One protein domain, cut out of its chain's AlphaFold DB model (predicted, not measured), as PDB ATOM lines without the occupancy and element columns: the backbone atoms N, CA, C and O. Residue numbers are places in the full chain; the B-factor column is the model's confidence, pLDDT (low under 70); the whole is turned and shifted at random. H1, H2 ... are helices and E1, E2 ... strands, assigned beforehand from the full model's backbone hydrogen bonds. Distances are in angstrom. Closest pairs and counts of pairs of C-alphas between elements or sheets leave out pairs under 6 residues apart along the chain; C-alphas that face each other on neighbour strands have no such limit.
ATOM      1  N   GLU A 440      12.147 -37.570 -33.714       76.94
ATOM      2  CA  GLU A 440      11.643 -38.941 -33.853       76.94
ATOM      3  C   GLU A 440      10.231 -38.941 -34.484       76.94
ATOM      4  O   GLU A 440       9.279 -38.399 -33.902       76.94
ATOM      5  N   PRO A 441      10.064 -39.521 -35.688       57.00
ATOM      6  CA  PRO A 441       8.812 -39.521 -36.427       57.00
ATOM      7  C   PRO A 441       7.929 -40.710 -36.020       57.00
ATOM      8  O   PRO A 441       7.527 -41.509 -36.864       57.00
ATOM      9  N   SER A 442       7.582 -40.851 -34.742       60.38
ATOM     10  CA  SER A 442       6.497 -41.757 -34.350       60.38
ATOM     11  C   SER A 442       5.162 -41.094 -34.724       60.38
ATOM     12  O   SER A 442       4.537 -40.365 -33.954       60.38
ATOM     13  N   ALA A 443       4.704 -41.306 -35.964       54.69
ATOM     14  CA  ALA A 443       3.395 -40.824 -36.425       54.69
ATOM     15  C   ALA A 443       2.229 -41.340 -35.549       54.69
ATOM     16  O   ALA A 443       1.159 -40.735 -35.536       54.69
ATOM     17  N   GLU A 444       2.454 -42.418 -34.791       63.94
ATOM     18  CA  GLU A 444       1.495 -43.006 -33.851       63.94
ATOM     19  C   GLU A 444       1.394 -42.270 -32.504       63.94
ATOM     20  O   GLU A 444       0.465 -42.520 -31.744       63.94
ATOM     21  N   GLU A 445       2.295 -41.330 -32.204       71.38
ATOM     22  CA  GLU A 445       2.379 -40.703 -30.876       71.38
ATOM     23  C   GLU A 445       1.729 -39.310 -30.806       71.38
ATOM     24  O   GLU A 445       1.761 -38.634 -29.777       71.38
ATOM     25  N   ALA A 446       1.108 -38.847 -31.897       79.44
ATOM     26  CA  ALA A 446       0.344 -37.607 -31.870       79.44
ATOM     27  C   ALA A 446      -0.924 -37.796 -31.021       79.44
ATOM     28  O   ALA A 446      -1.892 -38.425 -31.447       79.44
ATOM     29  N   SER A 447      -0.932 -37.190 -29.831       85.44
ATOM     30  CA  SER A 447      -2.041 -37.252 -28.867       85.44
ATOM     31  C   SER A 447      -3.384 -36.757 -29.429       85.44
ATOM     32  O   SER A 447      -4.450 -37.090 -28.909       85.44
ATOM     33  N   SER A 448      -3.348 -35.955 -30.501       94.38
ATOM     34  CA  SER A 448      -4.528 -35.391 -31.147       94.38
ATOM     35  C   SER A 448      -4.361 -35.243 -32.669       94.38
ATOM     36  O   SER A 448      -3.255 -34.990 -33.160       94.38
ATOM     37  N   PRO A 449      -5.462 -35.303 -33.452       93.12
ATOM     38  CA  PRO A 449      -5.419 -35.065 -34.900       93.12
ATOM     39  C   PRO A 449      -4.931 -33.651 -35.247       93.12
ATOM     40  O   PRO A 449      -4.349 -33.441 -36.309       93.12
ATOM     41  N   ARG A 450      -5.137 -32.678 -34.350       93.81
ATOM     42  CA  ARG A 450      -4.633 -31.307 -34.500       93.81
ATOM     43  C   ARG A 450      -3.111 -31.254 -34.385       93.81
ATOM     44  O   ARG A 450      -2.456 -30.600 -35.186       93.81
ATOM     45  N   GLU A 451      -2.538 -31.993 -33.442       93.44
ATOM     46  CA  GLU A 451      -1.086 -32.084 -33.287       93.44
ATOM     47  C   GLU A 451      -0.421 -32.811 -34.462       93.44
ATOM     48  O   GLU A 451       0.633 -32.381 -34.928       93.44
ATOM     49  N   ALA A 452      -1.077 -33.830 -35.030       93.06
ATOM     50  CA  ALA A 452      -0.632 -34.459 -36.274       93.06
ATOM     51  C   ALA A 452      -0.617 -33.466 -37.456       93.06
ATOM     52  O   ALA A 452       0.345 -33.433 -38.227       93.06
ATOM     53  N   LYS A 453      -1.646 -32.609 -37.577       94.44
ATOM     54  CA  LYS A 453      -1.677 -31.529 -38.580       94.44
ATOM     55  C   LYS A 453      -0.563 -30.508 -38.358       94.44
ATOM     56  O   LYS A 453       0.114 -30.157 -39.320       94.44
ATOM     57  N   TYR A 454      -0.347 -30.071 -37.117       95.19
ATOM     58  CA  TYR A 454       0.725 -29.135 -36.775       95.19
ATOM     59  C   TYR A 454       2.106 -29.713 -37.111       95.19
ATOM     60  O   TYR A 454       2.903 -29.051 -37.770       95.19
ATOM     61  N   ARG A 455       2.370 -30.983 -36.767       93.69
ATOM     62  CA  ARG A 455       3.615 -31.673 -37.148       93.69
ATOM     63  C   ARG A 455       3.816 -31.697 -38.661       93.69
ATOM     64  O   ARG A 455       4.884 -31.326 -39.141       93.69
ATOM     65  N   ALA A 456       2.790 -32.083 -39.418       94.19
ATOM     66  CA  ALA A 456       2.855 -32.102 -40.878       94.19
ATOM     67  C   ALA A 456       3.081 -30.699 -41.476       94.19
ATOM     68  O   ALA A 456       3.812 -30.559 -42.457       94.19
ATOM     69  N   PHE A 457       2.495 -29.662 -40.869       95.00
ATOM     70  CA  PHE A 457       2.712 -28.266 -41.243       95.00
ATOM     71  C   PHE A 457       4.164 -27.844 -40.994       95.00
ATOM     72  O   PHE A 457       4.810 -27.339 -41.908       95.00
ATOM     73  N   CYS A 458       4.714 -28.120 -39.809       93.94
ATOM     74  CA  CYS A 458       6.102 -27.798 -39.481       93.94
ATOM     75  C   CYS A 458       7.097 -28.499 -40.408       93.94
ATOM     76  O   CYS A 458       8.035 -27.860 -40.866       93.94
ATOM     77  N   VAL A 459       6.890 -29.778 -40.741       93.81
ATOM     78  CA  VAL A 459       7.770 -30.493 -41.685       93.81
ATOM     79  C   VAL A 459       7.821 -29.768 -43.032       93.81
ATOM     80  O   VAL A 459       8.905 -29.492 -43.541       93.81
ATOM     81  N   ARG A 460       6.660 -29.384 -43.577       94.94
ATOM     82  CA  ARG A 460       6.575 -28.646 -44.847       94.94
ATOM     83  C   ARG A 460       7.159 -27.240 -44.755       94.94
ATOM     84  O   ARG A 460       7.833 -26.802 -45.683       94.94
ATOM     85  N   LEU A 461       6.940 -26.556 -43.636       92.88
ATOM     86  CA  LEU A 461       7.526 -25.246 -43.372       92.88
ATOM     87  C   LEU A 461       9.055 -25.321 -43.377       92.88
ATOM     88  O   LEU A 461       9.712 -24.509 -44.015       92.88
ATOM     89  N   ILE A 462       9.623 -26.321 -42.708       93.25
ATOM     90  CA  ILE A 462      11.070 -26.525 -42.605       93.25
ATOM     91  C   ILE A 462      11.678 -26.835 -43.970       93.25
ATOM     92  O   ILE A 462      12.715 -26.270 -44.312       93.25
ATOM     93  N   GLU A 463      11.031 -27.685 -44.770       93.69
ATOM     94  CA  GLU A 463      11.453 -27.943 -46.150       93.69
ATOM     95  C   GLU A 463      11.491 -26.652 -46.976       93.69
ATOM     96  O   GLU A 463      12.510 -26.366 -47.605       93.69
ATOM     97  N   GLY A 464      10.438 -25.833 -46.891       91.38
ATOM     98  CA  GLY A 464      10.384 -24.542 -47.574       91.38
ATOM     99  C   GLY A 464      11.422 -23.537 -47.063       91.38
ATOM    100  O   GLY A 464      12.010 -22.810 -47.858       91.38
ATOM    101  N   VAL A 465      11.717 -23.518 -45.758       89.81
ATOM    102  CA  VAL A 465      12.762 -22.662 -45.169       89.81
ATOM    103  C   VAL A 465      14.152 -23.081 -45.648       89.81
ATOM    104  O   VAL A 465      14.954 -22.216 -45.998       89.81
ATOM    105  N   ILE A 466      14.444 -24.383 -45.710       90.94
ATOM    106  CA  ILE A 466      15.722 -24.904 -46.225       90.94
ATOM    107  C   ILE A 466      15.867 -24.569 -47.711       90.94
ATOM    108  O   ILE A 466      16.916 -24.085 -48.135       90.94
ATOM    109  N   GLU A 467      14.817 -24.768 -48.506       90.50
ATOM    110  CA  GLU A 467      14.815 -24.408 -49.925       90.50
ATOM    111  C   GLU A 467      14.985 -22.894 -50.125       90.50
ATOM    112  O   GLU A 467      15.787 -22.444 -50.944       90.50
ATOM    113  N   ALA A 468      14.293 -22.078 -49.329       84.75
ATOM    114  CA  ALA A 468      14.443 -20.631 -49.348       84.75
ATOM    115  C   ALA A 468      15.855 -20.192 -48.927       84.75
ATOM    116  O   ALA A 468      16.399 -19.277 -49.541       84.75
ATOM    117  N   ALA A 469      16.476 -20.858 -47.950       86.00
ATOM    118  CA  ALA A 469      17.862 -20.612 -47.556       86.00
ATOM    119  C   ALA A 469      18.852 -20.972 -48.676       86.00
ATOM    120  O   ALA A 469      19.752 -20.181 -48.954       86.00
ATOM    121  N   ARG A 470      18.655 -22.101 -49.376       85.94
ATOM    122  CA  ARG A 470      19.456 -22.473 -50.564       85.94
ATOM    123  C   ARG A 470      19.340 -21.434 -51.679       85.94
ATOM    124  O   ARG A 470      20.326 -21.140 -52.343       85.94
ATOM    125  N   ASN A 471      18.167 -20.825 -51.817       83.75
ATOM    126  CA  ASN A 471      17.909 -19.742 -52.765       83.75
ATOM    127  C   ASN A 471      18.331 -18.348 -52.250       83.75
ATOM    128  O   ASN A 471      18.028 -17.348 -52.896       83.75
ATOM    129  N   GLY A 472      18.980 -18.247 -51.082       78.94
ATOM    130  CA  GLY A 472      19.436 -16.973 -50.511       78.94
ATOM    131  C   GLY A 472      18.325 -16.062 -49.970       78.94
ATOM    132  O   GLY A 472      18.576 -14.891 -49.703       78.94
ATOM    133  N   ARG A 473      17.100 -16.577 -49.789       76.50
ATOM    134  CA  ARG A 473      15.923 -15.820 -49.315       76.50
ATOM    135  C   ARG A 473      15.763 -15.788 -47.790       76.50
ATOM    136  O   ARG A 473      14.919 -15.054 -47.286       76.50
ATOM    137  N   VAL A 474      16.541 -16.580 -47.048       76.31
ATOM    138  CA  VAL A 474      16.506 -16.618 -45.575       76.31
ATOM    139  C   VAL A 474      17.859 -16.195 -45.016       76.31
ATOM    140  O   VAL A 474      18.881 -16.828 -45.277       76.31
ATOM    141  N   ALA A 475      17.866 -15.136 -44.209       67.00
ATOM    142  CA  ALA A 475      19.059 -14.693 -43.501       67.00
ATOM    143  C   ALA A 475      19.329 -15.583 -42.271       67.00
ATOM    144  O   ALA A 475      18.411 -15.942 -41.538       67.00
ATOM    145  N   GLY A 476      20.598 -15.919 -42.010       66.81
ATOM    146  CA  GLY A 476      21.025 -16.531 -40.740       66.81
ATOM    147  C   GLY A 476      21.068 -18.065 -40.668       66.81
ATOM    148  O   GLY A 476      21.551 -18.588 -39.665       66.81
ATOM    149  N   LEU A 477      20.656 -18.788 -41.720       65.06
ATOM    150  CA  LEU A 477      20.780 -20.260 -41.809       65.06
ATOM    151  C   LEU A 477      22.026 -20.751 -42.570       65.06
ATOM    152  O   LEU A 477      22.258 -21.955 -42.660       65.06
ATOM    153  N   GLY A 478      22.838 -19.838 -43.112       47.38
ATOM    154  CA  GLY A 478      24.049 -20.189 -43.860       47.38
ATOM    155  C   GLY A 478      25.080 -20.949 -43.016       47.38
ATOM    156  O   GLY A 478      25.110 -20.818 -41.790       47.38
ATOM    157  N   ALA A 479      25.956 -21.706 -43.687       42.56
ATOM    158  CA  ALA A 479      26.942 -22.625 -43.100       42.56
ATOM    159  C   ALA A 479      27.765 -22.050 -41.921       42.56
ATOM    160  O   ALA A 479      28.106 -22.785 -40.997       42.56
ATOM    161  N   GLY A 480      27.998 -20.733 -41.875       37.44
ATOM    162  CA  GLY A 480      28.706 -20.070 -40.767       37.44
ATOM    163  C   GLY A 480      27.912 -19.920 -39.455       37.44
ATOM    164  O   GLY A 480      28.501 -19.654 -38.409       37.44
ATOM    165  N   SER A 481      26.585 -20.091 -39.466       40.38
ATOM    166  CA  SER A 481      25.740 -20.027 -38.260       40.38
ATOM    167  C   SER A 481      25.794 -21.333 -37.461       40.38
ATOM    168  O   SER A 481      25.870 -21.303 -36.234       40.38
ATOM    169  N   ALA A 589       8.436  -4.490 -37.163       83.12
ATOM    170  CA  ALA A 589       8.108  -5.832 -37.628       83.12
ATOM    171  C   ALA A 589       7.860  -6.751 -36.421       83.12
ATOM    172  O   ALA A 589       8.771  -7.033 -35.640       83.12
ATOM    173  N   THR A 590       6.616  -7.192 -36.252       93.81
ATOM    174  CA  THR A 590       6.219  -8.129 -35.202       93.81
ATOM    175  C   THR A 590       6.338  -9.559 -35.714       93.81
ATOM    176  O   THR A 590       5.968  -9.871 -36.845       93.81
ATOM    177  N   TYR A 591       6.890 -10.442 -34.888       95.06
ATOM    178  CA  TYR A 591       7.116 -11.847 -35.221       95.06
ATOM    179  C   TYR A 591       6.319 -12.739 -34.274       95.06
ATOM    180  O   TYR A 591       6.449 -12.602 -33.055       95.06
ATOM    181  N   LEU A 592       5.553 -13.671 -34.838       95.50
ATOM    182  CA  LEU A 592       4.748 -14.645 -34.106       95.50
ATOM    183  C   LEU A 592       5.463 -15.999 -34.040       95.50
ATOM    184  O   LEU A 592       6.050 -16.419 -35.041       95.50
ATOM    185  N   PRO A 593       5.409 -16.716 -32.907       95.38
ATOM    186  CA  PRO A 593       5.726 -18.140 -32.852       95.38
ATOM    187  C   PRO A 593       5.055 -18.935 -33.976       95.38
ATOM    188  O   PRO A 593       3.881 -18.724 -34.278       95.38
ATOM    189  N   VAL A 594       5.765 -19.903 -34.567       95.38
ATOM    190  CA  VAL A 594       5.209 -20.773 -35.629       95.38
ATOM    191  C   VAL A 594       3.916 -21.471 -35.197       95.38
ATOM    192  O   VAL A 594       3.017 -21.660 -36.016       95.38
ATOM    193  N   ARG A 595       3.780 -21.807 -33.909       95.31
ATOM    194  CA  ARG A 595       2.552 -22.399 -33.369       95.31
ATOM    195  C   ARG A 595       1.373 -21.429 -33.365       95.31
ATOM    196  O   ARG A 595       0.278 -21.817 -33.750       95.31
ATOM    197  N   GLU A 596       1.601 -20.169 -33.006       95.44
ATOM    198  CA  GLU A 596       0.569 -19.126 -33.068       95.44
ATOM    199  C   GLU A 596       0.199 -18.788 -34.518       95.44
ATOM    200  O   GLU A 596      -0.975 -18.575 -34.825       95.44
ATOM    201  N   ALA A 597       1.178 -18.797 -35.429       95.06
ATOM    202  CA  ALA A 597       0.935 -18.632 -36.859       95.06
ATOM    203  C   ALA A 597       0.070 -19.774 -37.422       95.06
ATOM    204  O   ALA A 597      -0.891 -19.514 -38.144       95.06
ATOM    205  N   PHE A 598       0.366 -21.027 -37.053       95.81
ATOM    206  CA  PHE A 598      -0.459 -22.181 -37.417       95.81
ATOM    207  C   PHE A 598      -1.880 -22.055 -36.866       95.81
ATOM    208  O   PHE A 598      -2.831 -22.218 -37.622       95.81
ATOM    209  N   ASP A 599      -2.026 -21.728 -35.583       94.56
ATOM    210  CA  ASP A 599      -3.332 -21.587 -34.936       94.56
ATOM    211  C   ASP A 599      -4.164 -20.476 -35.582       94.56
ATOM    212  O   ASP A 599      -5.358 -20.657 -35.822       94.56
ATOM    213  N   SER A 600      -3.524 -19.359 -35.934       93.75
ATOM    214  CA  SER A 600      -4.163 -18.256 -36.651       93.75
ATOM    215  C   SER A 600      -4.658 -18.715 -38.021       93.75
ATOM    216  O   SER A 600      -5.837 -18.552 -38.335       93.75
ATOM    217  N   LEU A 601      -3.797 -19.350 -38.822       93.00
ATOM    218  CA  LEU A 601      -4.180 -19.844 -40.146       93.00
ATOM    219  C   LEU A 601      -5.257 -20.935 -40.062       93.00
ATOM    220  O   LEU A 601      -6.234 -20.885 -40.803       93.00
ATOM    221  N   GLU A 602      -5.135 -21.893 -39.140       93.56
ATOM    222  CA  GLU A 602      -6.138 -22.939 -38.928       93.56
ATOM    223  C   GLU A 602      -7.488 -22.325 -38.538       93.56
ATOM    224  O   GLU A 602      -8.520 -22.724 -39.084       93.56
ATOM    225  N   HIS A 603      -7.500 -21.317 -37.662       92.62
ATOM    226  CA  HIS A 603      -8.718 -20.603 -37.285       92.62
ATOM    227  C   HIS A 603      -9.367 -19.899 -38.484       92.62
ATOM    228  O   HIS A 603     -10.574 -20.034 -38.697       92.62
ATOM    229  N   TYR A 604      -8.573 -19.230 -39.327       87.00
ATOM    230  CA  TYR A 604      -9.071 -18.610 -40.558       87.00
ATOM    231  C   TYR A 604      -9.709 -19.634 -41.507       87.00
ATOM    232  O   TYR A 604     -10.769 -19.374 -42.076       87.00
ATOM    233  N   MET A 605      -9.110 -20.817 -41.650       84.69
ATOM    234  CA  MET A 605      -9.601 -21.852 -42.569       84.69
ATOM    235  C   MET A 605     -10.776 -22.671 -42.029       84.69
ATOM    236  O   MET A 605     -11.554 -23.221 -42.808       84.69
ATOM    237  N   THR A 606     -10.887 -22.790 -40.708       85.75
ATOM    238  CA  THR A 606     -11.967 -23.531 -40.037       85.75
ATOM    239  C   THR A 606     -13.170 -22.658 -39.702       85.75
ATOM    240  O   THR A 606     -14.189 -23.182 -39.247       85.75
ATOM    241  N   SER A 607     -13.087 -21.350 -39.961       83.19
ATOM    242  CA  SER A 607     -14.188 -20.427 -39.724       83.19
ATOM    243  C   SER A 607     -15.465 -20.907 -40.443       83.19
ATOM    244  O   SER A 607     -15.443 -21.145 -41.656       83.19
ATOM    245  N   PRO A 608     -16.595 -21.067 -39.722       70.44
ATOM    246  CA  PRO A 608     -17.814 -21.735 -40.201       70.44
ATOM    247  C   PRO A 608     -18.529 -21.021 -41.359       70.44
ATOM    248  O   PRO A 608     -19.538 -21.508 -41.861       70.44
ATOM    249  N   LEU A 609     -18.011 -19.873 -41.796       63.56
ATOM    250  CA  LEU A 609     -18.479 -19.149 -42.973       63.56
ATOM    251  C   LEU A 609     -17.979 -19.771 -44.292       63.56
ATOM    252  O   LEU A 609     -18.418 -19.354 -45.362       63.56
ATOM    253  N   ALA A 610     -17.090 -20.772 -44.250       57.78
ATOM    254  CA  ALA A 610     -16.659 -21.494 -45.441       57.78
ATOM    255  C   ALA A 610     -17.771 -22.444 -45.947       57.78
ATOM    256  O   ALA A 610     -18.185 -23.346 -45.212       57.78
ATOM    257  N   PRO A 611     -18.260 -22.294 -47.195       59.84
ATOM    258  CA  PRO A 611     -19.248 -23.215 -47.743       59.84
ATOM    259  C   PRO A 611     -18.675 -24.646 -47.806       59.84
ATOM    260  O   PRO A 611     -17.507 -24.830 -48.157       59.84
ATOM    261  N   PRO A 612     -19.477 -25.680 -47.492       58.53
ATOM    262  CA  PRO A 612     -19.000 -27.054 -47.304       58.53
ATOM    263  C   PRO A 612     -18.550 -27.777 -48.589       58.53
ATOM    264  O   PRO A 612     -18.194 -28.952 -48.522       58.53
ATOM    265  N   SER A 613     -18.578 -27.126 -49.754       49.91
ATOM    266  CA  SER A 613     -18.570 -27.830 -51.040       49.91
ATOM    267  C   SER A 613     -17.204 -28.319 -51.534       49.91
ATOM    268  O   SER A 613     -17.205 -29.268 -52.300       49.91
ATOM    269  N   ASP A 614     -16.060 -27.743 -51.127       59.66
ATOM    270  CA  ASP A 614     -14.748 -28.180 -51.670       59.66
ATOM    271  C   ASP A 614     -13.500 -27.821 -50.823       59.66
ATOM    272  O   ASP A 614     -12.359 -27.861 -51.283       59.66
ATOM    273  N   SER A 615     -13.661 -27.508 -49.533       58.19
ATOM    274  CA  SER A 615     -12.556 -27.031 -48.675       58.19
ATOM    275  C   SER A 615     -11.534 -28.104 -48.254       58.19
ATOM    276  O   SER A 615     -10.556 -27.792 -47.571       58.19
ATOM    277  N   ARG A 616     -11.700 -29.368 -48.676       66.00
ATOM    278  CA  ARG A 616     -10.829 -30.481 -48.250       66.00
ATOM    279  C   ARG A 616      -9.372 -30.322 -48.695       66.00
ATOM    280  O   ARG A 616      -8.486 -30.757 -47.968       66.00
ATOM    281  N   GLY A 617      -9.112 -29.696 -49.846       66.62
ATOM    282  CA  GLY A 617      -7.741 -29.482 -50.335       66.62
ATOM    283  C   GLY A 617      -6.990 -28.382 -49.576       66.62
ATOM    284  O   GLY A 617      -5.796 -28.503 -49.293       66.62
ATOM    285  N   LEU A 618      -7.719 -27.336 -49.191       65.19
ATOM    286  CA  LEU A 618      -7.187 -26.154 -48.522       65.19
ATOM    287  C   LEU A 618      -6.822 -26.430 -47.051       65.19
ATOM    288  O   LEU A 618      -5.868 -25.859 -46.542       65.19
ATOM    289  N   GLN A 619      -7.479 -27.387 -46.391       78.62
ATOM    290  CA  GLN A 619      -7.147 -27.785 -45.013       78.62
ATOM    291  C   GLN A 619      -5.895 -28.670 -44.888       78.62
ATOM    292  O   GLN A 619      -5.571 -29.126 -43.785       78.62
ATOM    293  N   SER A 620      -5.205 -28.972 -45.993       90.94
ATOM    294  CA  SER A 620      -3.988 -29.773 -45.913       90.94
ATOM    295  C   SER A 620      -2.863 -28.967 -45.237       90.94
ATOM    296  O   SER A 620      -2.644 -27.803 -45.580       90.94
ATOM    297  N   PRO A 621      -2.097 -29.566 -44.308       86.81
ATOM    298  CA  PRO A 621      -0.957 -28.900 -43.671       86.81
ATOM    299  C   PRO A 621       0.081 -28.372 -44.670       86.81
ATOM    300  O   PRO A 621       0.737 -27.366 -44.418       86.81
ATOM    301  N   GLY A 622       0.201 -29.032 -45.828       88.12
ATOM    302  CA  GLY A 622       1.039 -28.569 -46.930       88.12
ATOM    303  C   GLY A 622       0.540 -27.268 -47.550       88.12
ATOM    304  O   GLY A 622       1.343 -26.363 -47.735       88.12
ATOM    305  N   ALA A 623      -0.767 -27.133 -47.797       89.25
ATOM    306  CA  ALA A 623      -1.336 -25.888 -48.313       89.25
ATOM    307  C   ALA A 623      -1.120 -24.724 -47.337       89.25
ATOM    308  O   ALA A 623      -0.705 -23.651 -47.760       89.25
ATOM    309  N   LEU A 624      -1.316 -24.956 -46.032       87.69
ATOM    310  CA  LEU A 624      -1.034 -23.976 -44.975       87.69
ATOM    311  C   LEU A 624       0.422 -23.491 -44.989       87.69
ATOM    312  O   LEU A 624       0.673 -22.294 -44.869       87.69
ATOM    313  N   ALA A 625       1.379 -24.409 -45.149       89.88
ATOM    314  CA  ALA A 625       2.793 -24.061 -45.223       89.88
ATOM    315  C   ALA A 625       3.128 -23.308 -46.518       89.88
ATOM    316  O   ALA A 625       3.749 -22.252 -46.452       89.88
ATOM    317  N   SER A 626       2.681 -23.798 -47.681       89.50
ATOM    318  CA  SER A 626       2.895 -23.139 -48.981       89.50
ATOM    319  C   SER A 626       2.352 -21.715 -48.997       89.50
ATOM    320  O   SER A 626       3.027 -20.798 -49.447       89.50
ATOM    321  N   MET A 627       1.183 -21.510 -48.397       87.50
ATOM    322  CA  MET A 627       0.543 -20.210 -48.269       87.50
ATOM    323  C   MET A 627       1.398 -19.155 -47.534       87.50
ATOM    324  O   MET A 627       1.275 -17.969 -47.838       87.50
ATOM    325  N   LEU A 628       2.280 -19.555 -46.607       89.69
ATOM    326  CA  LEU A 628       3.227 -18.636 -45.957       89.69
ATOM    327  C   LEU A 628       4.374 -18.206 -46.881       89.69
ATOM    328  O   LEU A 628       4.931 -17.127 -46.690       89.69
ATOM    329  N   PHE A 629       4.725 -19.026 -47.872       87.56
ATOM    330  CA  PHE A 629       5.744 -18.698 -48.872       87.56
ATOM    331  C   PHE A 629       5.151 -17.966 -50.085       87.56
ATOM    332  O   PHE A 629       5.813 -17.093 -50.642       87.56
ATOM    333  N   ASP A 630       3.908 -18.280 -50.462       83.56
ATOM    334  CA  ASP A 630       3.193 -17.662 -51.590       83.56
ATOM    335  C   ASP A 630       2.723 -16.232 -51.286       83.56
ATOM    336  O   ASP A 630       2.529 -15.432 -52.200       83.56
ATOM    337  N   GLY A 631       2.554 -15.888 -50.004       70.25
ATOM    338  CA  GLY A 631       2.175 -14.543 -49.562       70.25
ATOM    339  C   GLY A 631       3.228 -13.463 -49.841       70.25
ATOM    340  O   GLY A 631       2.969 -12.291 -49.565       70.25
ATOM    341  N   TYR A 632       4.398 -13.828 -50.377       67.62
ATOM    342  CA  TYR A 632       5.459 -12.881 -50.688       67.62
ATOM    343  C   TYR A 632       5.500 -12.523 -52.181       67.62
ATOM    344  O   TYR A 632       5.674 -13.410 -53.025       67.62
ATOM    345  N   PRO A 633       5.404 -11.231 -52.543       59.59
ATOM    346  CA  PRO A 633       5.734 -10.809 -53.894       59.59
ATOM    347  C   PRO A 633       7.222 -11.104 -54.154       59.59
ATOM    348  O   PRO A 633       8.049 -10.825 -53.289       59.59
ATOM    349  N   PRO A 634       7.602 -11.658 -55.318       57.47
ATOM    350  CA  PRO A 634       9.008 -11.883 -55.637       57.47
ATOM    351  C   PRO A 634       9.779 -10.572 -55.462       57.47
ATOM    352  O   PRO A 634       9.375  -9.545 -56.010       57.47
ATOM    353  N   PRO A 647      13.279 -10.154 -42.734       85.69
ATOM    354  CA  PRO A 647      13.285 -11.575 -43.059       85.69
ATOM    355  C   PRO A 647      11.966 -12.235 -42.634       85.69
ATOM    356  O   PRO A 647      11.481 -12.010 -41.529       85.69
ATOM    357  N   HIS A 648      11.414 -13.097 -43.490       85.62
ATOM    358  CA  HIS A 648      10.150 -13.821 -43.272       85.62
ATOM    359  C   HIS A 648      10.141 -14.672 -42.010       85.62
ATOM    360  O   HIS A 648       9.144 -14.765 -41.293       85.62
ATOM    361  N   PHE A 649      11.279 -15.311 -41.777       91.00
ATOM    362  CA  PHE A 649      11.504 -16.212 -40.673       91.00
ATOM    363  C   PHE A 649      12.638 -15.656 -39.836       91.00
ATOM    364  O   PHE A 649      13.672 -15.239 -40.362       91.00
ATOM    365  N   ALA A 650      12.440 -15.668 -38.530       90.12
ATOM    366  CA  ALA A 650      13.458 -15.310 -37.565       90.12
ATOM    367  C   ALA A 650      13.535 -16.406 -36.506       90.12
ATOM    368  O   ALA A 650      12.519 -16.967 -36.103       90.12
ATOM    369  N   ILE A 651      14.744 -16.699 -36.040       89.12
ATOM    370  CA  ILE A 651      14.939 -17.539 -34.859       89.12
ATOM    371  C   ILE A 651      15.019 -16.587 -33.667       89.12
ATOM    372  O   ILE A 651      15.911 -15.738 -33.599       89.12
ATOM    373  N   GLY A 652      14.042 -16.675 -32.766       84.25
ATOM    374  CA  GLY A 652      13.995 -15.867 -31.552       84.25
ATOM    375  C   GLY A 652      15.111 -16.231 -30.569       84.25
ATOM    376  O   GLY A 652      15.745 -17.279 -30.672       84.25
ATOM    377  N   GLY A 653      15.332 -15.383 -29.558       77.12
ATOM    378  CA  GLY A 653      16.333 -15.636 -28.508       77.12
ATOM    379  C   GLY A 653      16.084 -16.901 -27.669       77.12
ATOM    380  O   GLY A 653      16.991 -17.347 -26.975       77.12
ATOM    381  N   SER A 654      14.882 -17.477 -27.751       80.44
ATOM    382  CA  SER A 654      14.483 -18.764 -27.167       80.44
ATOM    383  C   SER A 654      14.747 -19.969 -28.083       80.44
ATOM    384  O   SER A 654      14.230 -21.045 -27.812       80.44
ATOM    385  N   GLU A 655      15.485 -19.791 -29.186       87.62
ATOM    386  CA  GLU A 655      15.630 -20.778 -30.273       87.62
ATOM    387  C   GLU A 655      14.303 -21.146 -30.956       87.62
ATOM    388  O   GLU A 655      14.236 -22.083 -31.740       87.62
ATOM    389  N   GLU A 656      13.238 -20.391 -30.704       92.12
ATOM    390  CA  GLU A 656      11.928 -20.612 -31.302       92.12
ATOM    391  C   GLU A 656      11.883 -20.051 -32.726       92.12
ATOM    392  O   GLU A 656      12.265 -18.899 -32.963       92.12
ATOM    393  N   LEU A 657      11.382 -20.845 -33.675       92.19
ATOM    394  CA  LEU A 657      11.138 -20.365 -35.031       92.19
ATOM    395  C   LEU A 657       9.921 -19.434 -35.011       92.19
ATOM    396  O   LEU A 657       8.855 -19.782 -34.498       92.19
ATOM    397  N   ARG A 658      10.087 -18.242 -35.579       94.00
ATOM    398  CA  ARG A 658       9.053 -17.213 -35.659       94.00
ATOM    399  C   ARG A 658       8.823 -16.787 -37.097       94.00
ATOM    400  O   ARG A 658       9.761 -16.725 -37.889       94.00
ATOM    401  N   VAL A 659       7.575 -16.468 -37.405       94.50
ATOM    402  CA  VAL A 659       7.111 -16.003 -38.713       94.50
ATOM    403  C   VAL A 659       6.723 -14.539 -38.593       94.50
ATOM    404  O   VAL A 659       6.146 -14.124 -37.586       94.50
ATOM    405  N   TRP A 660       7.049 -13.740 -39.602       94.69
ATOM    406  CA  TRP A 660       6.627 -12.347 -39.650       94.69
ATOM    407  C   TRP A 660       5.093 -12.264 -39.652       94.69
ATOM    408  O   TRP A 660       4.430 -12.863 -40.499       94.69
ATOM    409  N   GLN A 661       4.519 -11.542 -38.685       94.88
ATOM    410  CA  GLN A 661       3.071 -11.475 -38.470       94.88
ATOM    411  C   GLN A 661       2.326 -11.011 -39.724       94.88
ATOM    412  O   GLN A 661       1.304 -11.588 -40.091       94.88
ATOM    413  N   THR A 662       2.876 -10.016 -40.421       91.69
ATOM    414  CA  THR A 662       2.297  -9.480 -41.656       91.69
ATOM    415  C   THR A 662       2.144 -10.558 -42.729       91.69
ATOM    416  O   THR A 662       1.152 -10.543 -43.449       91.69
ATOM    417  N   CYS A 663       3.065 -11.526 -42.824       90.75
ATOM    418  CA  CYS A 663       2.918 -12.645 -43.759       90.75
ATOM    419  C   CYS A 663       1.698 -13.495 -43.410       90.75
ATOM    420  O   CYS A 663       0.906 -13.797 -44.291       90.75
ATOM    421  N   VAL A 664       1.502 -13.825 -42.130       93.31
ATOM    422  CA  VAL A 664       0.341 -14.607 -41.670       93.31
ATOM    423  C   VAL A 664      -0.967 -13.885 -42.009       93.31
ATOM    424  O   VAL A 664      -1.897 -14.497 -42.533       93.31
ATOM    425  N   GLU A 665      -1.023 -12.574 -41.768       92.06
ATOM    426  CA  GLU A 665      -2.192 -11.740 -42.064       92.06
ATOM    427  C   GLU A 665      -2.458 -11.612 -43.569       92.06
ATOM    428  O   GLU A 665      -3.598 -11.764 -44.008       92.06
ATOM    429  N   LEU A 666      -1.425 -11.358 -44.378       90.44
ATOM    430  CA  LEU A 666      -1.545 -11.269 -45.836       90.44
ATOM    431  C   LEU A 666      -1.985 -12.598 -46.441       90.44
ATOM    432  O   LEU A 666      -2.856 -12.624 -47.309       90.44
ATOM    433  N   THR A 667      -1.434 -13.701 -45.948       91.62
ATOM    434  CA  THR A 667      -1.829 -15.049 -46.335       91.62
ATOM    435  C   THR A 667      -3.298 -15.318 -46.002       91.62
ATOM    436  O   THR A 667      -4.044 -15.796 -46.858       91.62
ATOM    437  N   ALA A 668      -3.743 -14.970 -44.791       90.06
ATOM    438  CA  ALA A 668      -5.139 -15.114 -44.388       90.06
ATOM    439  C   ALA A 668      -6.080 -14.268 -45.266       90.06
ATOM    440  O   ALA A 668      -7.086 -14.777 -45.769       90.06
ATOM    441  N   LYS A 669      -5.714 -13.006 -45.532       90.38
ATOM    442  CA  LYS A 669      -6.453 -12.109 -46.438       90.38
ATOM    443  C   LYS A 669      -6.507 -12.654 -47.864       90.38
ATOM    444  O   LYS A 669      -7.564 -12.634 -48.488       90.38
ATOM    445  N   GLY A 670      -5.394 -13.170 -48.380       90.69
ATOM    446  CA  GLY A 670      -5.318 -13.780 -49.706       90.69
ATOM    447  C   GLY A 670      -6.203 -15.021 -49.827       90.69
ATOM    448  O   GLY A 670      -6.887 -15.194 -50.837       90.69
ATOM    449  N   ALA A 671      -6.259 -15.848 -48.781       88.00
ATOM    450  CA  ALA A 671      -7.151 -17.001 -48.722       88.00
ATOM    451  C   ALA A 671      -8.634 -16.585 -48.721       88.00
ATOM    452  O   ALA A 671      -9.441 -17.189 -49.429       88.00
ATOM    453  N   GLU A 672      -8.995 -15.529 -47.987       88.75
ATOM    454  CA  GLU A 672     -10.356 -14.979 -47.990       88.75
ATOM    455  C   GLU A 672     -10.730 -14.384 -49.353       88.75
ATOM    456  O   GLU A 672     -11.807 -14.670 -49.881       88.75
ATOM    457  N   LEU A 673      -9.821 -13.614 -49.957       90.50
ATOM    458  CA  LEU A 673      -9.990 -13.038 -51.287       90.50
ATOM    459  C   LEU A 673     -10.239 -14.133 -52.329       90.50
ATOM    460  O   LEU A 673     -11.199 -14.070 -53.097       90.50
ATOM    461  N   LYS A 674      -9.402 -15.176 -52.313       88.75
ATOM    462  CA  LYS A 674      -9.534 -16.335 -53.195       88.75
ATOM    463  C   LYS A 674     -10.872 -17.043 -52.984       88.75
ATOM    464  O   LYS A 674     -11.565 -17.307 -53.960       88.75
ATOM    465  N   ARG A 675     -11.287 -17.256 -51.729       89.81
ATOM    466  CA  ARG A 675     -12.595 -17.845 -51.393       89.81
ATOM    467  C   ARG A 675     -13.747 -17.027 -51.976       89.81
ATOM    468  O   ARG A 675     -14.644 -17.598 -52.590       89.81
ATOM    469  N   LEU A 676     -13.743 -15.706 -51.791       90.00
ATOM    470  CA  LEU A 676     -14.794 -14.808 -52.286       90.00
ATOM    471  C   LEU A 676     -14.941 -14.864 -53.814       90.00
ATOM    472  O   LEU A 676     -16.057 -14.854 -54.334       90.00
ATOM    473  N   VAL A 677     -13.816 -14.970 -54.522       93.38
ATOM    474  CA  VAL A 677     -13.792 -15.077 -55.985       93.38
ATOM    475  C   VAL A 677     -14.232 -16.465 -56.455       93.38
ATOM    476  O   VAL A 677     -15.071 -16.568 -57.346       93.38
ATOM    477  N   GLU A 678     -13.716 -17.538 -55.850       90.56
ATOM    478  CA  GLU A 678     -14.025 -18.924 -56.240       90.56
ATOM    479  C   GLU A 678     -15.475 -19.316 -55.942       90.56
ATOM    480  O   GLU A 678     -16.094 -20.050 -56.710       90.56
ATOM    481  N   THR A 679     -16.049 -18.792 -54.858       91.44
ATOM    482  CA  THR A 679     -17.472 -18.987 -54.529       91.44
ATOM    483  C   THR A 679     -18.409 -18.185 -55.434       91.44
ATOM    484  O   THR A 679     -19.622 -18.393 -55.391       91.44
ATOM    485  N   GLY A 680     -17.872 -17.275 -56.256       93.69
ATOM    486  CA  GLY A 680     -18.659 -16.372 -57.088       93.69
ATOM    487  C   GLY A 680     -19.451 -15.335 -56.285       93.69
ATOM    488  O   GLY A 680     -20.355 -14.711 -56.838       93.69
ATOM    489  N   GLU A 681     -19.135 -15.138 -54.997       92.50
ATOM    490  CA  GLU A 681     -19.769 -14.117 -54.153       92.50
ATOM    491  C   GLU A 681     -19.457 -12.702 -54.665       92.50
ATOM    492  O   GLU A 681     -20.296 -11.800 -54.555       92.50
ATOM    493  N   CYS A 682     -18.268 -12.498 -55.243       93.56
ATOM    494  CA  CYS A 682     -17.901 -11.250 -55.904       93.56
ATOM    495  C   CYS A 682     -16.738 -11.376 -56.906       93.56
ATOM    496  O   CYS A 682     -16.026 -12.375 -56.961       93.56
ATOM    497  N   SER A 683     -16.541 -10.334 -57.727       96.12
ATOM    498  CA  SER A 683     -15.371 -10.214 -58.609       96.12
ATOM    499  C   SER A 683     -14.093  -9.938 -57.806       96.12
ATOM    500  O   SER A 683     -14.163  -9.393 -56.708       96.12
ATOM    501  N   MET A 684     -12.918 -10.227 -58.377       93.81
ATOM    502  CA  MET A 684     -11.620  -9.971 -57.729       93.81
ATOM    503  C   MET A 684     -11.485  -8.525 -57.214       93.81
ATOM    504  O   MET A 684     -11.065  -8.308 -56.084       93.81
ATOM    505  N   GLN A 685     -11.912  -7.528 -57.997       94.44
ATOM    506  CA  GLN A 685     -11.861  -6.115 -57.588       94.44
ATOM    507  C   GLN A 685     -12.814  -5.785 -56.431       94.44
ATOM    508  O   GLN A 685     -12.482  -4.985 -55.560       94.44
ATOM    509  N   GLU A 686     -14.006  -6.383 -56.415       94.12
ATOM    510  CA  GLU A 686     -14.954  -6.221 -55.310       94.12
ATOM    511  C   GLU A 686     -14.449  -6.930 -54.052       94.12
ATOM    512  O   GLU A 686     -14.563  -6.377 -52.964       94.12
ATOM    513  N   ALA A 687     -13.853  -8.112 -54.197       91.56
ATOM    514  CA  ALA A 687     -13.239  -8.844 -53.101       91.56
ATOM    515  C   ALA A 687     -12.101  -8.025 -52.464       91.56
ATOM    516  O   ALA A 687     -12.124  -7.821 -51.254       91.56
ATOM    517  N   MET A 688     -11.192  -7.447 -53.268       91.25
ATOM    518  CA  MET A 688     -10.103  -6.598 -52.757       91.25
ATOM    519  C   MET A 688     -10.656  -5.385 -52.010       91.25
ATOM    520  O   MET A 688     -10.261  -5.126 -50.878       91.25
ATOM    521  N   ARG A 689     -11.646  -4.695 -52.595       93.62
ATOM    522  CA  ARG A 689     -12.293  -3.547 -51.947       93.62
ATOM    523  C   ARG A 689     -12.958  -3.929 -50.623       93.62
ATOM    524  O   ARG A 689     -12.913  -3.144 -49.681       93.62
ATOM    525  N   ARG A 690     -13.586  -5.104 -50.526       89.00
ATOM    526  CA  ARG A 690     -14.197  -5.575 -49.271       89.00
ATOM    527  C   ARG A 690     -13.149  -5.843 -48.197       89.00
ATOM    528  O   ARG A 690     -13.353  -5.429 -47.058       89.00
ATOM    529  N   THR A 691     -12.035  -6.474 -48.559       86.38
ATOM    530  CA  THR A 691     -10.924  -6.725 -47.633       86.38
ATOM    531  C   THR A 691     -10.279  -5.414 -47.166       86.38
ATOM    532  O   THR A 691     -10.049  -5.240 -45.972       86.38
ATOM    533  N   GLU A 692     -10.078  -4.447 -48.067       89.56
ATOM    534  CA  GLU A 692      -9.569  -3.106 -47.731       89.56
ATOM    535  C   GLU A 692     -10.532  -2.324 -46.822       89.56
ATOM    536  O   GLU A 692     -10.108  -1.693 -45.852       89.56
ATOM    537  N   MET A 693     -11.843  -2.380 -47.091       87.62
ATOM    538  CA  MET A 693     -12.852  -1.723 -46.252       87.62
ATOM    539  C   MET A 693     -12.933  -2.334 -44.849       87.62
ATOM    540  O   MET A 693     -13.121  -1.596 -43.882       87.62
ATOM    541  N   ALA A 694     -12.776  -3.653 -44.720       83.12
ATOM    542  CA  ALA A 694     -12.730  -4.322 -43.422       83.12
ATOM    543  C   ALA A 694     -11.521  -3.872 -42.586       83.12
ATOM    544  O   ALA A 694     -11.658  -3.604 -41.390       83.12
ATOM    545  N   GLU A 695     -10.362  -3.714 -43.230       83.62
ATOM    546  CA  GLU A 695      -9.150  -3.197 -42.596       83.62
ATOM    547  C   GLU A 695      -9.309  -1.734 -42.162       83.62
ATOM    548  O   GLU A 695      -9.010  -1.397 -41.016       83.62
ATOM    549  N   ALA A 696      -9.857  -0.878 -43.031       85.31
ATOM    550  CA  ALA A 696     -10.126   0.522 -42.704       85.31
ATOM    551  C   ALA A 696     -11.133   0.678 -41.550       85.31
ATOM    552  O   ALA A 696     -11.049   1.631 -40.775       85.31
ATOM    553  N   ALA A 697     -12.067  -0.266 -41.409       84.62
ATOM    554  CA  ALA A 697     -13.029  -0.302 -40.315       84.62
ATOM    555  C   ALA A 697     -12.447  -0.848 -38.994       84.62
ATOM    556  O   ALA A 697     -13.150  -0.857 -37.984       84.62
ATOM    557  N   GLY A 698     -11.192  -1.318 -38.980       78.25
ATOM    558  CA  GLY A 698     -10.576  -1.948 -37.807       78.25
ATOM    559  C   GLY A 698     -11.232  -3.277 -37.418       78.25
ATOM    560  O   GLY A 698     -11.099  -3.731 -36.282       78.25
ATOM    561  N   VAL A 699     -11.968  -3.897 -38.343       67.75
ATOM    562  CA  VAL A 699     -12.686  -5.145 -38.101       67.75
ATOM    563  C   VAL A 699     -11.703  -6.294 -38.313       67.75
ATOM    564  O   VAL A 699     -11.440  -6.699 -39.440       67.75
ATOM    565  N   GLN A 700     -11.156  -6.825 -37.216       51.91
ATOM    566  CA  GLN A 700     -10.200  -7.945 -37.248       51.91
ATOM    567  C   GLN A 700     -10.823  -9.267 -37.749       51.91
ATOM    568  O   GLN A 700     -10.101 -10.195 -38.101       51.91
TER     569      GLN A 700
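What this domain is: This is residues 440 to 481, 589 to 634 and 647 to 700 of the 722 residues of an uncharacterized protein of Rhodosporidium toruloides (strain NP11) (UniProt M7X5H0). A small three-stranded sheet, E1, E3 and E2, lies toward one end; from E1 and E3 the helices H2 and H4 run on side by side, away from it. H3 packs across H4 near the middle of the model with the long H1 along it, while H5 folds back on H4 at the far end and residues 693 to 698 stick out. The printed part has 142 residues, with five named helices and three named strands in the order H1 E1 H2 H3 E2 E3 H4 H5. The class is mostly helix, and the sheet is antiparallel in the order E1 E3 E2. The whole is compact, with a radius of gyration of the C-alphas of 16.5 A and spans of 49 by 36 by 26 A.

Where its parts are: The strands are E1, residues 591 to 593, E3, residues 657 to 660, and E2, residues 649 to 651. H2 spans residues 594 to 606, 17.9 A, and H4 residues 661 to 678, 25.8 A, from C-alpha 661 at (3.071, -11.475, -38.470). H3 is residues 621 to 630, 14.4 A. H1, residues 449 to 470, measures 32.0 A and begins at C-alpha 449, (-5.419, -35.065, -34.900). H5, residues 684 to 696, 18.4 A, ends at C-alpha 696, (-10.126, 0.522, -42.704).

How they stand to each other: E1 and E3 are antiparallel, with N 592 and O 659 2.8 A apart, within hydrogen-bond range. E2 and E3 form an antiparallel hairpin, with N 658 and O 650 2.8 A apart, also within range. H2 is on one face of the sheet, making two layers, a helix and a sheet; it lies over E1, stands up at 60 degrees and has a height over the sheet of 11.1 A. H4 only grazes the sheet, with residues 661 to 664. H2 touches H4 at a shallow tilt of 18 degrees, the same way; the closest C-alphas, of Ala 597 and Val 664, are 6.3 A apart. H3 touches H4, about perpendicular at 75 degrees; the closest C-alphas, of Met 627 and Thr 667, are 6.0 A apart. H1 touches H3 the same way at a shallow tilt of 34.6 degrees, only just short of steep; the closest C-alphas, of Phe 457 and Pro 621, are 4.4 A apart. H4 and H5 form a helical hairpin at a steep tilt of 41 degrees, with closest C-alphas Leu 673 and Ala 687 5.6 A apart. H1 and H5 are apart. Every O i to N i+4 pair is within range in H1, H2, H4 and H5; in H3, 4 of 6 are.

The domain as a whole: The C-alphas farthest apart, of Gly 480 and Glu 681, are 50.6 A apart. Residues 482 to 588 and 635 to 646 are not printed, with C-alpha gaps of 22.6 A and 13.3 A. The link from H2 to H3 is long, 14 residues. The mean pLDDT of the printed part is 83.6; residues 441 to 444, 475 to 481, 609 to 618, 632 to 634 and 699 to 700 are under 70.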